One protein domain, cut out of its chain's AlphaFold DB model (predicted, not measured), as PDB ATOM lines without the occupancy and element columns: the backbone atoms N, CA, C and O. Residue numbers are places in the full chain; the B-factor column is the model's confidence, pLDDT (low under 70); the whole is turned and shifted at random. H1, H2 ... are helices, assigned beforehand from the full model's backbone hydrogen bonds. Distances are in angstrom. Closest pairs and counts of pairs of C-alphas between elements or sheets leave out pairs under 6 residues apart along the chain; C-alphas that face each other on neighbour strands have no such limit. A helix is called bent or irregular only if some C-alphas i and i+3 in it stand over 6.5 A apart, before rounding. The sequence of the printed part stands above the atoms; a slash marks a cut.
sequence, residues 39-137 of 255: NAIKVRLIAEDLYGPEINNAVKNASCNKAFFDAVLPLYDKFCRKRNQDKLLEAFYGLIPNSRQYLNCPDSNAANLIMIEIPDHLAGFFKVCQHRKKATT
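This is residues 39 to 137 of the 255 residues of an uncharacterized protein of Paramuricea clavata (UniProt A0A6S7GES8). One long bent helix, H6, runs through the domain between two helical hairpins: H1 and H2 pack at its first arm, H6a, on one side, and H3 and H4 lie on the other side, near where its second arm, H6b, begins. Short H5 packs across H6a beside the start of H3, and the tail end of H6b sticks out free with residues 131 to 137. The printed part has 99 residues with six named helices, H1 to H6 in chain order, and no named strand: all helix. It is compact, with a radius of gyration of the C-alphas of 14.5 A, yet elongated in outline, spanning 47 by 25 by 22 A.

Start with H6, residues 108 to 135, assigned as one helix by its hydrogen bonds but bent: C-alphas 116 and 119 are 6.7 A apart. Find C-alpha 108 at (262.462, 57.106, 134.720); from there H6a runs to residue 116, and H6b runs from residue 119 to C-alpha 135 at (231.789, 63.306, 160.658), 24.4 A long. H1 is residues 39 to 47, beginning at C-alpha 39 (247.319, 66.763, 137.752), and H2 is 53 to 61. H3, residues 66 to 82, is 25.2 A long. H4 is 85 to 93. H5, 96 to 102, is irregular: C-alphas 97 and 100 are 8.4 A apart.

H6, taken whole, is the hub, touching 4 other helices. Its arms stand at a steep tilt of 36 degrees, only just beyond shallow. Look at Ser 99 and Ala 111, closest C-alphas of H5 and H6a at 5.7 A: these touch, about perpendicular at 75 degrees. H2 touches H6a, closest at the C-alphas of Val 59 and Ala 110, 5.5 A, at a steep tilt of 59 degrees. H1 and H2 form a hairpin, closest at C-alphas 46 and 56, 5.7 A. H3 and H4 form another, closest at C-alphas 75 and 88, 6.3 A, with residues 72 to 79 of H3 alone. H4 and H6b only just touch, with 3 pairs of C-alphas within 8 A, closest at C-alphas 89 and 119, 6.4 A. H3 touches H5 with residues 66 to 68 alone; C-alphas 68 and 102 are closest, 4.4 A. In H1, H2, H4, H6a and H6b each O i to N i+4 pair is within hydrogen-bond range; H3 has 11 of 13, and H5 0 of 3 beside 3 of 4 O i to N i+3 pairs.

The C-alphas of Gly 52 and Thr 137, the two farthest apart, are 48.1 A apart. The printed part has no cut, and its five links are tight. Residues 63 to 64 pair with 103 to 104, antiparallel. Confidence is under 70 at residues 49, 80 to 83 and 129 to 137.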
ATOM      1  N   ASN A  39     247.081  65.596 138.601       76.44
ATOM      2  CA  ASN A  39     247.319  66.763 137.752       76.44
ATOM      3  C   ASN A  39     247.787  67.984 138.552       76.44
ATOM      4  O   ASN A  39     248.565  68.763 138.013       76.44
ATOM      5  N   ALA A  40     247.397  68.130 139.822       77.44
ATOM      6  CA  ALA A  40     247.916  69.201 140.678       77.44
ATOM      7  C   ALA A  40     249.431  69.045 140.908       77.44
ATOM      8  O   ALA A  40     250.180  70.012 140.775       77.44
ATOM      9  N   ILE A  41     249.884  67.807 141.138       80.25
ATOM     10  CA  ILE A  41     251.307  67.464 141.284       80.25
ATOM     11  C   ILE A  41     252.070  67.782 139.992       80.25
ATOM     12  O   ILE A  41     253.108  68.440 140.017       80.25
ATOM     13  N   LYS A  42     251.528  67.378 138.834       81.06
ATOM     14  CA  LYS A  42     252.141  67.677 137.529       81.06
ATOM     15  C   LYS A  42     252.253  69.174 137.262       81.06
ATOM     16  O   LYS A  42     253.277  69.619 136.760       81.06
ATOM     17  N   VAL A  43     251.197  69.939 137.555       81.44
ATOM     18  CA  VAL A  43     251.182  71.392 137.341       81.44
ATOM     19  C   VAL A  43     252.247  72.064 138.196       81.44
ATOM     20  O   VAL A  43     252.972  72.897 137.664       81.44
ATOM     21  N   ARG A  44     252.403  71.666 139.467       80.81
ATOM     22  CA  ARG A  44     253.465  72.191 140.339       80.81
ATOM     23  C   ARG A  44     254.857  71.883 139.780       80.81
ATOM     24  O   ARG A  44     255.627  72.808 139.555       80.81
ATOM     25  N   LEU A  45     255.132  70.617 139.454       79.31
ATOM     26  CA  LEU A  45     256.434  70.195 138.918       79.31
ATOM     27  C   LEU A  45     256.814  70.908 137.610       79.31
ATOM     28  O   LEU A  45     257.987  71.173 137.373       79.31
ATOM     29  N   ILE A  46     255.831  71.214 136.757       80.06
ATOM     30  CA  ILE A  46     256.054  71.937 135.496       80.06
ATOM     31  C   ILE A  46     256.184  73.450 135.737       80.06
ATOM     32  O   ILE A  46     256.970  74.102 135.059       80.06
ATOM     33  N   ALA A  47     255.424  74.016 136.680       77.62
ATOM     34  CA  ALA A  47     255.433  75.449 136.981       77.62
ATOM     35  C   ALA A  47     256.743  75.923 137.622       77.62
ATOM     36  O   ALA A  47     257.098  77.091 137.482       77.62
ATOM     37  N   GLU A  48     257.462  75.030 138.300       72.88
ATOM     38  CA  GLU A  48     258.765  75.339 138.891       72.88
ATOM     39  C   GLU A  48     259.879  75.505 137.833       72.88
ATOM     40  O   GLU A  48     260.935  76.035 138.160       72.88
ATOM     41  N   ASP A  49     259.650  75.093 136.574       68.50
ATOM     42  CA  ASP A  49     260.577  75.176 135.420       68.50
ATOM     43  C   ASP A  49     262.020  74.711 135.721       68.50
ATOM     44  O   ASP A  49     262.996  75.116 135.091       68.50
ATOM     45  N   LEU A  50     262.161  73.822 136.708       73.69
ATOM     46  CA  LEU A  50     263.446  73.309 137.189       73.69
ATOM     47  C   LEU A  50     264.060  72.258 136.250       73.69
ATOM     48  O   LEU A  50     265.236  71.916 136.388       73.69
ATOM     49  N   TYR A  51     263.275  71.723 135.311       79.56
ATOM     50  CA  TYR A  51     263.648  70.580 134.483       79.56
ATOM     51  C   TYR A  51     263.534  70.877 132.988       79.56
ATOM     52  O   TYR A  51     262.738  71.700 132.543       79.56
ATOM     53  N   GLY A  52     264.325  70.154 132.190       82.00
ATOM     54  CA  GLY A  52     264.310  70.287 130.737       82.00
ATOM     55  C   GLY A  52     262.955  69.925 130.104       82.00
ATOM     56  O   GLY A  52     262.174  69.154 130.675       82.00
ATOM     57  N   PRO A  53     262.688  70.406 128.875       80.88
ATOM     58  CA  PRO A  53     261.394  70.249 128.201       80.88
ATOM     59  C   PRO A  53     260.985  68.782 127.991       80.88
ATOM     60  O   PRO A  53     259.797  68.464 127.966       80.88
ATOM     61  N   GLU A  54     261.957  67.874 127.880       81.00
ATOM     62  CA  GLU A  54     261.727  66.432 127.752       81.00
ATOM     63  C   GLU A  54     261.109  65.829 129.024       81.00
ATOM     64  O   GLU A  54     260.127  65.085 128.944       81.00
ATOM     65  N   ILE A  55     261.620  66.211 130.201       80.81
ATOM     66  CA  ILE A  55     261.126  65.746 131.506       80.81
ATOM     67  C   ILE A  55     259.753  66.360 131.790       80.81
ATOM     68  O   ILE A  55     258.834  65.637 132.168       80.81
ATOM     69  N   ASN A  56     259.561  67.652 131.511       82.56
ATOM     70  CA  ASN A  56     258.266  68.318 131.700       82.56
ATOM     71  C   ASN A  56     257.162  67.683 130.841       82.56
ATOM     72  O   ASN A  56     256.036  67.484 131.302       82.56
ATOM     73  N   ASN A  57     257.482  67.290 129.603       82.69
ATOM     74  CA  ASN A  57     256.539  66.580 128.740       82.69
ATOM     75  C   ASN A  57     256.253  65.152 129.251       82.69
ATOM     76  O   ASN A  57     255.106  64.700 129.234       82.69
ATOM     77  N   ALA A  58     257.266  64.449 129.766       80.62
ATOM     78  CA  ALA A  58     257.085  63.134 130.382       80.62
ATOM     79  C   ALA A  58     256.218  63.193 131.655       80.62
ATOM     80  O   ALA A  58     255.349  62.337 131.837       80.62
ATOM     81  N   VAL A  59     256.387  64.228 132.489       81.94
ATOM     82  CA  VAL A  59     255.559  64.481 133.681       81.94
ATOM     83  C   VAL A  59     254.113  64.779 133.289       81.94
ATOM     84  O   VAL A  59     253.182  64.191 133.844       81.94
ATOM     85  N   LYS A  60     253.903  65.626 132.274       82.50
ATOM     86  CA  LYS A  60     252.567  65.976 131.770       82.50
ATOM     87  C   LYS A  60     251.761  64.738 131.357       82.50
ATOM     88  O   LYS A  60     250.588  64.609 131.721       82.50
ATOM     89  N   ASN A  61     252.408  63.813 130.648       81.38
ATOM     90  CA  ASN A  61     251.777  62.611 130.097       81.38
ATOM     91  C   ASN A  61     251.727  61.421 131.070       81.38
ATOM     92  O   ASN A  61     251.129  60.396 130.743       81.38
ATOM     93  N   ALA A  62     252.324  61.535 132.258       82.69
ATOM     94  CA  ALA A  62     252.322  60.455 133.235       82.69
ATOM     95  C   ALA A  62     250.900  60.138 133.734       82.69
ATOM     96  O   ALA A  62     250.072  61.026 133.924       82.69
ATOM     97  N   SER A  63     250.601  58.871 133.998       82.56
ATOM     98  CA  SER A  63     249.363  58.463 134.683       82.56
ATOM     99  C   SER A  63     249.649  57.338 135.666       82.56
ATOM    100  O   SER A  63     250.546  56.530 135.426       82.56
ATOM    101  N   CYS A  64     248.911  57.278 136.775       81.12
ATOM    102  CA  CYS A  64     248.996  56.129 137.674       81.12
ATOM    103  C   CYS A  64     248.295  54.933 137.036       81.12
ATOM    104  O   CYS A  64     247.198  55.061 136.498       81.12
ATOM    105  N   ASN A  65     248.916  53.764 137.107       81.44
ATOM    106  CA  ASN A  65     248.292  52.530 136.654       81.44
ATOM    107  C   ASN A  65     247.592  51.806 137.814       81.44
ATOM    108  O   ASN A  65     247.654  52.219 138.970       81.44
ATOM    109  N   LYS A  66     246.929  50.686 137.519       79.06
ATOM    110  CA  LYS A  66     246.235  49.896 138.544       79.06
ATOM    111  C   LYS A  66     247.175  49.402 139.659       79.06
ATOM    112  O   LYS A  66     246.780  49.404 140.820       79.06
ATOM    113  N   ALA A  67     248.414  49.036 139.323       82.56
ATOM    114  CA  ALA A  67     249.387  48.534 140.292       82.56
ATOM    115  C   ALA A  67     249.764  49.587 141.346       82.56
ATOM    116  O   ALA A  67     250.007  49.230 142.496       82.56
ATOM    117  N   PHE A  68     249.765  50.878 140.985       84.19
ATOM    118  CA  PHE A  68     249.930  51.968 141.950       84.19
ATOM    119  C   PHE A  68     248.845  51.917 143.027       84.19
ATOM    120  O   PHE A  68     249.140  51.916 144.220       84.19
ATOM    121  N   PHE A  69     247.584  51.808 142.616       79.38
ATOM    122  CA  PHE A  69     246.460  51.782 143.548       79.38
ATOM    123  C   PHE A  69     246.437  50.514 144.397       79.38
ATOM    124  O   PHE A  69     246.234  50.596 145.608       79.38
ATOM    125  N   ASP A  70     246.725  49.361 143.791       79.69
ATOM    126  CA  ASP A  70     246.828  48.088 144.509       79.69
ATOM    127  C   ASP A  70     247.944  48.128 145.578       79.69
ATOM    128  O   ASP A  70     247.812  47.504 146.632       79.69
ATOM    129  N   ALA A  71     249.015  48.902 145.356       82.56
ATOM    130  CA  ALA A  71     250.089  49.109 146.330       82.56
ATOM    131  C   ALA A  71     249.740  50.146 147.416       82.56
ATOM    132  O   ALA A  71     250.141  49.990 148.571       82.56
ATOM    133  N   VAL A  72     248.982  51.190 147.074       82.12
ATOM    134  CA  VAL A  72     248.641  52.300 147.978       82.12
ATOM    135  C   VAL A  72     247.479  51.967 148.922       82.12
ATOM    136  O   VAL A  72     247.499  52.379 150.083       82.12
ATOM    137  N   LEU A  73     246.497  51.172 148.489       79.56
ATOM    138  CA  LEU A  73     245.342  50.789 149.317       79.56
ATOM    139  C   LEU A  73     245.742  50.092 150.637       79.56
ATOM    140  O   LEU A  73     245.271  50.507 151.699       79.56
ATOM    141  N   PRO A  74     246.663  49.106 150.652       81.12
ATOM    142  CA  PRO A  74     247.147  48.522 151.902       81.12
ATOM    143  C   PRO A  74     247.897  49.516 152.801       81.12
ATOM    144  O   PRO A  74     247.918  49.340 154.024       81.12
ATOM    145  N   LEU A  75     248.544  50.536 152.224       80.56
ATOM    146  CA  LEU A  75     249.225  51.590 152.985       80.56
ATOM    147  C   LEU A  75     248.210  52.506 153.672       80.56
ATOM    148  O   LEU A  75     248.385  52.816 154.852       80.56
ATOM    149  N   TYR A  76     247.119  52.849 152.983       76.31
ATOM    150  CA  TYR A  76     245.991  53.571 153.566       76.31
ATOM    151  C   TYR A  76     245.392  52.827 154.764       76.31
ATOM    152  O   TYR A  76     245.284  53.384 155.859       76.31
ATOM    153  N   ASP A  77     245.085  51.538 154.601       72.12
ATOM    154  CA  ASP A  77     244.512  50.718 155.673       72.12
ATOM    155  C   ASP A  77     245.425  50.664 156.907       72.12
ATOM    156  O   ASP A  77     244.966  50.756 158.053       72.12
ATOM    157  N   LYS A  78     246.742  50.539 156.697       73.06
ATOM    158  CA  LYS A  78     247.737  50.566 157.781       73.06
ATOM    159  C   LYS A  78     247.805  51.935 158.456       73.06
ATOM    160  O   LYS A  78     247.890  51.991 159.688       73.06
ATOM    161  N   PHE A  79     247.742  53.012 157.679       73.38
ATOM    162  CA  PHE A  79     247.743  54.380 158.185       73.38
ATOM    163  C   PHE A  79     246.508  54.667 159.042       73.38
ATOM    164  O   PHE A  79     246.652  55.149 160.165       73.38
ATOM    165  N   CYS A  80     245.317  54.255 158.601       69.25
ATOM    166  CA  CYS A  80     244.090  54.385 159.388       69.25
ATOM    167  C   CYS A  80     244.157  53.656 160.738       69.25
ATOM    168  O   CYS A  80     243.605  54.144 161.722       69.25
ATOM    169  N   ARG A  81     244.838  52.504 160.809       68.38
ATOM    170  CA  ARG A  81     244.932  51.701 162.041       68.38
ATOM    171  C   ARG A  81     245.951  52.231 163.046       68.38
ATOM    172  O   ARG A  81     245.697  52.172 164.243       68.38
ATOM    173  N   LYS A  82     247.123  52.681 162.582       69.06
ATOM    174  CA  LYS A  82     248.262  53.026 163.458       69.06
ATOM    175  C   LYS A  82     248.540  54.525 163.577       69.06
ATOM    176  O   LYS A  82     249.335  54.894 164.434       69.06
ATOM    177  N   ARG A  83     247.927  55.363 162.730       67.62
ATOM    178  CA  ARG A  83     248.129  56.827 162.661       67.62
ATOM    179  C   ARG A  83     249.601  57.248 162.633       67.62
ATOM    180  O   ARG A  83     249.980  58.252 163.221       67.62
ATOM    181  N   ASN A  84     250.443  56.457 161.976       77.44
ATOM    182  CA  ASN A  84     251.873  56.714 161.912       77.44
ATOM    183  C   ASN A  84     252.236  57.132 160.484       77.44
ATOM    184  O   ASN A  84     252.264  56.290 159.585       77.44
ATOM    185  N   GLN A  85     252.442  58.439 160.295       78.94
ATOM    186  CA  GLN A  85     252.801  59.036 159.008       78.94
ATOM    187  C   GLN A  85     254.202  58.601 158.572       78.94
ATOM    188  O   GLN A  85     254.366  58.207 157.424       78.94
ATOM    189  N   ASP A  86     255.167  58.542 159.490       79.31
ATOM    190  CA  ASP A  86     256.549  58.150 159.181       79.31
ATOM    191  C   ASP A  86     256.623  56.746 158.577       79.31
ATOM    192  O   ASP A  86     257.289  56.531 157.572       79.31
ATOM    193  N   LYS A  87     255.855  55.792 159.118       80.56
ATOM    194  CA  LYS A  87     255.777  54.422 158.580       80.56
ATOM    195  C   LYS A  87     255.069  54.340 157.233       80.56
ATOM    196  O   LYS A  87     255.333  53.416 156.467       80.56
ATOM    197  N   LEU A  88     254.132  55.250 156.964       81.19
ATOM    198  CA  LEU A  88     253.513  55.358 155.645       81.19
ATOM    199  C   LEU A  88     254.532  55.887 154.640       81.19
ATOM    200  O   LEU A  88     254.671  55.290 153.579       81.19
ATOM    201  N   LEU A  89     255.252  56.952 154.992       84.19
ATOM    202  CA  LEU A  89     256.274  57.554 154.143       84.19
ATOM    203  C   LEU A  89     257.408  56.563 153.871       84.19
ATOM    204  O   LEU A  89     257.752  56.342 152.719       84.19
ATOM    205  N   GLU A  90     257.913  55.880 154.899       85.56
ATOM    206  CA  GLU A  90     258.932  54.831 154.774       85.56
ATOM    207  C   GLU A  90     258.490  53.722 153.805       85.56
ATOM    208  O   GLU A  90     259.221  53.353 152.884       85.56
ATOM    209  N   ALA A  91     257.262  53.219 153.963       84.25
ATOM    210  CA  ALA A  91     256.729  52.175 153.097       84.25
ATOM    211  C   ALA A  91     256.465  52.669 151.665       84.25
ATOM    212  O   ALA A  91     256.656  51.909 150.716       84.25
ATOM    213  N   PHE A  92     256.039  53.924 151.504       87.12
ATOM    214  CA  PHE A  92     255.787  54.528 150.201       87.12
ATOM    215  C   PHE A  92     257.094  54.817 149.452       87.12
ATOM    216  O   PHE A  92     257.216  54.478 148.278       87.12
ATOM    217  N   TYR A  93     258.107  55.368 150.121       87.94
ATOM    218  CA  TYR A  93     259.420  55.616 149.523       87.94
ATOM    219  C   TYR A  93     260.128  54.320 149.104       87.94
ATOM    220  O   TYR A  93     260.866  54.314 148.119       87.94
ATOM    221  N   GLY A  94     259.808  53.189 149.742       85.94
ATOM    222  CA  GLY A  94     260.198  51.858 149.267       85.94
ATOM    223  C   GLY A  94     259.650  51.475 147.880       85.94
ATOM    224  O   GLY A  94     260.164  50.539 147.266       85.94
ATOM    225  N   LEU A  95     258.644  52.187 147.353       85.25
ATOM    226  CA  LEU A  95     258.072  51.970 146.016       85.25
ATOM    227  C   LEU A  95     258.820  52.733 144.910       85.25
ATOM    228  O   LEU A  95     258.725  52.339 143.745       85.25
ATOM    229  N   ILE A  96     259.584  53.782 145.250       84.25
ATOM    230  CA  ILE A  96     260.316  54.625 144.283       84.25
ATOM    231  C   ILE A  96     261.230  53.820 143.350       84.25
ATOM    232  O   ILE A  96     261.182  54.075 142.147       84.25
ATOM    233  N   PRO A  97     262.018  52.826 143.817       84.19
ATOM    234  CA  PRO A  97     262.903  52.062 142.932       84.19
ATOM    235  C   PRO A  97     262.175  51.370 141.770       84.19
ATOM    236  O   PRO A  97     262.786  51.082 140.746       84.19
ATOM    237  N   ASN A  98     260.867  51.129 141.913       84.31
ATOM    238  CA  ASN A  98     260.008  50.515 140.905       84.31
ATOM    239  C   ASN A  98     258.964  51.503 140.350       84.31
ATOM    240  O   ASN A  98     257.915  51.078 139.872       84.31
ATOM    241  N   SER A  99     259.229  52.814 140.379       82.75
ATOM    242  CA  SER A  99     258.298  53.884 139.972       82.75
ATOM    243  C   SER A  99     257.615  53.646 138.618       82.75
ATOM    244  O   SER A  99     256.412  53.857 138.483       82.75
ATOM    245  N   ARG A 100     258.338  53.115 137.626       82.69
ATOM    246  CA  ARG A 100     257.808  52.792 136.284       82.69
ATOM    247  C   ARG A 100     256.810  51.631 136.256       82.69
ATOM    248  O   ARG A 100     256.072  51.488 135.288       82.69
ATOM    249  N   GLN A 101     256.789  50.789 137.288       84.12
ATOM    250  CA  GLN A 101     255.770  49.747 137.441       84.12
ATOM    251  C   GLN A 101     254.449  50.316 137.957       84.12
ATOM    252  O   GLN A 101     253.424  49.661 137.815       84.12
ATOM    253  N   TYR A 102     254.471  51.521 138.530       83.31
ATOM    254  CA  TYR A 102     253.316  52.190 139.129       83.31
ATOM    255  C   TYR A 102     252.819  53.370 138.278       83.31
ATOM    256  O   TYR A 102     251.629  53.687 138.263       83.31
ATOM    257  N   LEU A 103     253.718  53.998 137.518       84.62
ATOM    258  CA  LEU A 103     253.417  55.118 136.638       84.62
ATOM    259  C   LEU A 103     253.626  54.734 135.173       84.62
ATOM    260  O   LEU A 103     254.700  54.283 134.775       84.62
ATOM    261  N   ASN A 104     252.626  55.019 134.343       83.31
ATOM    262  CA  ASN A 104     252.754  55.022 132.891       83.31
ATOM    263  C   ASN A 104     253.518  56.284 132.466       83.31
ATOM    264  O   ASN A 104     252.920  57.266 132.029       83.31
ATOM    265  N   CYS A 105     254.838  56.277 132.648       81.25
ATOM    266  CA  CYS A 105     255.728  57.367 132.261       81.25
ATOM    267  C   CYS A 105     256.893  56.819 131.411       81.25
ATOM    268  O   CYS A 105     257.495  55.797 131.772       81.25
ATOM    269  N   PRO A 106     257.214  57.451 130.265       76.31
ATOM    270  CA  PRO A 106     258.297  56.989 129.400       76.31
ATOM    271  C   PRO A 106     259.675  57.186 130.043       76.31
ATOM    272  O   PRO A 106     260.555  56.349 129.843       76.31
ATOM    273  N   ASP A 107     259.837  58.243 130.841       84.12
ATOM    274  CA  ASP A 107     261.097  58.616 131.474       84.12
ATOM    275  C   ASP A 107     261.152  58.184 132.948       84.12
ATOM    276  O   ASP A 107     260.195  58.345 133.710       84.12
ATOM    277  N   SER A 108     262.287  57.614 133.355       83.88
ATOM    278  CA  SER A 108     262.462  57.106 134.720       83.88
ATOM    279  C   SER A 108     262.661  58.221 135.744       83.88
ATOM    280  O   SER A 108     262.262  58.057 136.896       83.88
ATOM    281  N   ASN A 109     263.274  59.337 135.348       85.81
ATOM    282  CA  ASN A 109     263.525  60.458 136.247       85.81
ATOM    283  C   ASN A 109     262.217  61.205 136.510       85.81
ATOM    284  O   ASN A 109     261.886  61.450 137.665       85.81
ATOM    285  N   ALA A 110     261.415  61.446 135.472       83.81
ATOM    286  CA  ALA A 110     260.064  61.984 135.598       83.81
ATOM    287  C   ALA A 110     259.171  61.112 136.500       83.81
ATOM    288  O   ALA A 110     258.463  61.636 137.360       83.81
ATOM    289  N   ALA A 111     259.232  59.781 136.361       85.44
ATOM    290  CA  ALA A 111     258.489  58.862 137.226       85.44
ATOM    291  C   ALA A 111     258.926  58.958 138.700       85.44
ATOM    292  O   ALA A 111     258.084  58.966 139.596       85.44
ATOM    293  N   ASN A 112     260.232  59.059 138.959       87.94
ATOM    294  CA  ASN A 112     260.760  59.205 140.313       87.94
ATOM    295  C   ASN A 112     260.361  60.543 140.941       87.94
ATOM    296  O   ASN A 112     259.940  60.553 142.092       87.94
ATOM    297  N   LEU A 113     260.428  61.641 140.183       86.31
ATOM    298  CA  LEU A 113     260.011  62.970 140.642       86.31
ATOM    299  C   LEU A 113     258.547  62.975 141.083       86.31
ATOM    300  O   LEU A 113     258.230  63.403 142.187       86.31
ATOM    301  N   ILE A 114     257.661  62.405 140.265       83.94
ATOM    302  CA  ILE A 114     256.245  62.278 140.618       83.94
ATOM    303  C   ILE A 114     256.073  61.424 141.884       83.94
ATOM    304  O   ILE A 114     255.308  61.791 142.771       83.94
ATOM    305  N   MET A 115     256.784  60.298 141.999       86.12
ATOM    306  CA  MET A 115     256.696  59.425 143.177       86.12
ATOM    307  C   MET A 115     257.244  60.061 144.462       86.12
ATOM    308  O   MET A 115     256.851  59.628 145.539       86.12
ATOM    309  N   ILE A 116     258.127  61.059 144.377       87.69
ATOM    310  CA  ILE A 116     258.625  61.797 145.549       87.69
ATOM    311  C   ILE A 116     257.561  62.769 146.075       87.69
ATOM    312  O   ILE A 116     257.407  62.887 147.285       87.69
ATOM    313  N   GLU A 117     256.777  63.383 145.188       83.69
ATOM    314  CA  GLU A 117     255.747  64.371 145.552       83.69
ATOM    315  C   GLU A 117     254.404  63.746 145.968       83.69
ATOM    316  O   GLU A 117     253.654  64.310 146.765       83.69
ATOM    317  N   ILE A 118     254.067  62.561 145.446       85.06
ATOM    318  CA  ILE A 118     252.822  61.859 145.801       85.06
ATOM    319  C   ILE A 118     252.615  61.682 147.319       85.06
ATOM    320  O   ILE A 118     251.491  61.931 147.756       85.06
ATOM    321  N   PRO A 119     253.595  61.229 148.128       83.94
ATOM    322  CA  PRO A 119     253.354  60.901 149.530       83.94
ATOM    323  C   PRO A 119     252.797  62.061 150.364       83.94
ATOM    324  O   PRO A 119     251.918  61.823 151.193       83.94
ATOM    325  N   ASP A 120     253.238  63.296 150.130       80.31
ATOM    326  CA  ASP A 120     252.768  64.463 150.885       80.31
ATOM    327  C   ASP A 120     251.311  64.800 150.551       80.31
ATOM    328  O   ASP A 120     250.476  64.987 151.443       80.31
ATOM    329  N   HIS A 121     250.965  64.761 149.263       79.19
ATOM    330  CA  HIS A 121     249.587  64.921 148.797       79.19
ATOM    331  C   HIS A 121     248.683  63.770 149.256       79.19
ATOM    332  O   HIS A 121     247.532  63.981 149.639       79.19
ATOM    333  N   LEU A 122     249.210  62.547 149.265       79.12
ATOM    334  CA  LEU A 122     248.506  61.358 149.722       79.12
ATOM    335  C   LEU A 122     248.251  61.409 151.235       79.12
ATOM    336  O   LEU A 122     247.168  61.048 151.690       79.12
ATOM    337  N   ALA A 123     249.213  61.894 152.024       78.06
ATOM    338  CA  ALA A 123     249.059  62.077 153.464       78.06
ATOM    339  C   ALA A 123     247.995  63.137 153.794       78.06
ATOM    340  O   ALA A 123     247.189  62.919 154.703       78.06
ATOM    341  N   GLY A 124     247.957  64.245 153.044       77.62
ATOM    342  CA  GLY A 124     246.893  65.251 153.126       77.62
ATOM    343  C   GLY A 124     245.518  64.661 152.805       77.62
ATOM    344  O   GLY A 124     244.617  64.692 153.645       77.62
ATOM    345  N   PHE A 125     245.395  63.992 151.656       74.94
ATOM    346  CA  PHE A 125     244.173  63.299 151.240       74.94
ATOM    347  C   PHE A 125     243.694  62.284 152.291       74.94
ATOM    348  O   PHE A 125     242.525  62.257 152.674       74.94
ATOM    349  N   PHE A 126     244.605  61.488 152.859       76.44
ATOM    350  CA  PHE A 126     244.260  60.513 153.893       76.44
ATOM    351  C   PHE A 126     243.761  61.154 155.189       76.44
ATOM    352  O   PHE A 126     242.912  60.552 155.855       76.44
ATOM    353  N   LYS A 127     244.244  62.349 155.552       74.81
ATOM    354  CA  LYS A 127     243.702  63.127 156.677       74.81
ATOM    355  C   LYS A 127     242.283  63.606 156.363       74.81
ATOM    356  O   LYS A 127     241.385  63.368 157.170       74.81
ATOM    357  N   VAL A 128     242.039  64.160 155.174       71.25
ATOM    358  CA  VAL A 128     240.702  64.611 154.732       71.25
ATOM    359  C   VAL A 128     239.690  63.458 154.732       71.25
ATOM    360  O   VAL A 128     238.619  63.564 155.336       71.25
ATOM    361  N   CYS A 129     240.049  62.300 154.168       66.19
ATOM    362  CA  CYS A 129     239.202  61.103 154.212       66.19
ATOM    363  C   CYS A 129     238.908  60.634 155.649       66.19
ATOM    364  O   CYS A 129     237.851  60.060 155.911       66.19
ATOM    365  N   GLN A 130     239.820  60.858 156.601       65.12
ATOM    366  CA  GLN A 130     239.588  60.534 158.012       65.12
ATOM    367  C   GLN A 130     238.645  61.518 158.706       65.12
ATOM    368  O   GLN A 130     237.821  61.083 159.512       65.12
ATOM    369  N   HIS A 131     238.733  62.813 158.403       60.16
ATOM    370  CA  HIS A 131     237.786  63.800 158.925       60.16
ATOM    371  C   HIS A 131     236.366  63.516 158.422       60.16
ATOM    372  O   HIS A 131     235.436  63.481 159.227       60.16
ATOM    373  N   ARG A 132     236.215  63.149 157.139       56.81
ATOM    374  CA  ARG A 132     234.934  62.672 156.588       56.81
ATOM    375  C   ARG A 132     234.421  61.418 157.307       56.81
ATOM    376  O   ARG A 132     233.239  61.361 157.630       56.81
ATOM    377  N   LYS A 133     235.302  60.456 157.635       53.78
ATOM    378  CA  LYS A 133     234.945  59.276 158.452       53.78
ATOM    379  C   LYS A 133     234.436  59.668 159.837       53.78
ATOM    380  O   LYS A 133     233.421  59.133 160.256       53.78
ATOM    381  N   LYS A 134     235.100  60.598 160.534       50.69
ATOM    382  CA  LYS A 134     234.665  61.061 161.863       50.69
ATOM    383  C   LYS A 134     233.303  61.753 161.823       50.69
ATOM    384  O   LYS A 134     232.472  61.449 162.672       50.69
ATOM    385  N   ALA A 135     233.061  62.602 160.824       48.97
ATOM    386  CA  ALA A 135     231.789  63.306 160.658       48.97
ATOM    387  C   ALA A 135     230.596  62.358 160.409       48.97
ATOM    388  O   ALA A 135     229.467  62.701 160.733       48.97
ATOM    389  N   THR A 136     230.835  61.144 159.895       46.97
ATOM    390  CA  THR A 136     229.799  60.103 159.719       46.97
ATOM    391  C   THR A 136     229.752  59.061 160.841       46.97
ATOM    392  O   THR A 136     228.900  58.173 160.823       46.97
ATOM    393  N   THR A 137     230.638  59.125 161.836       52.16
ATOM    394  CA  THR A 137     230.714  58.108 162.892       52.16
ATOM    395  C   THR A 137     230.469  58.719 164.259       52.16
ATOM    396  O   THR A 137     231.397  59.235 164.869       52.16
TER     397      THR A 137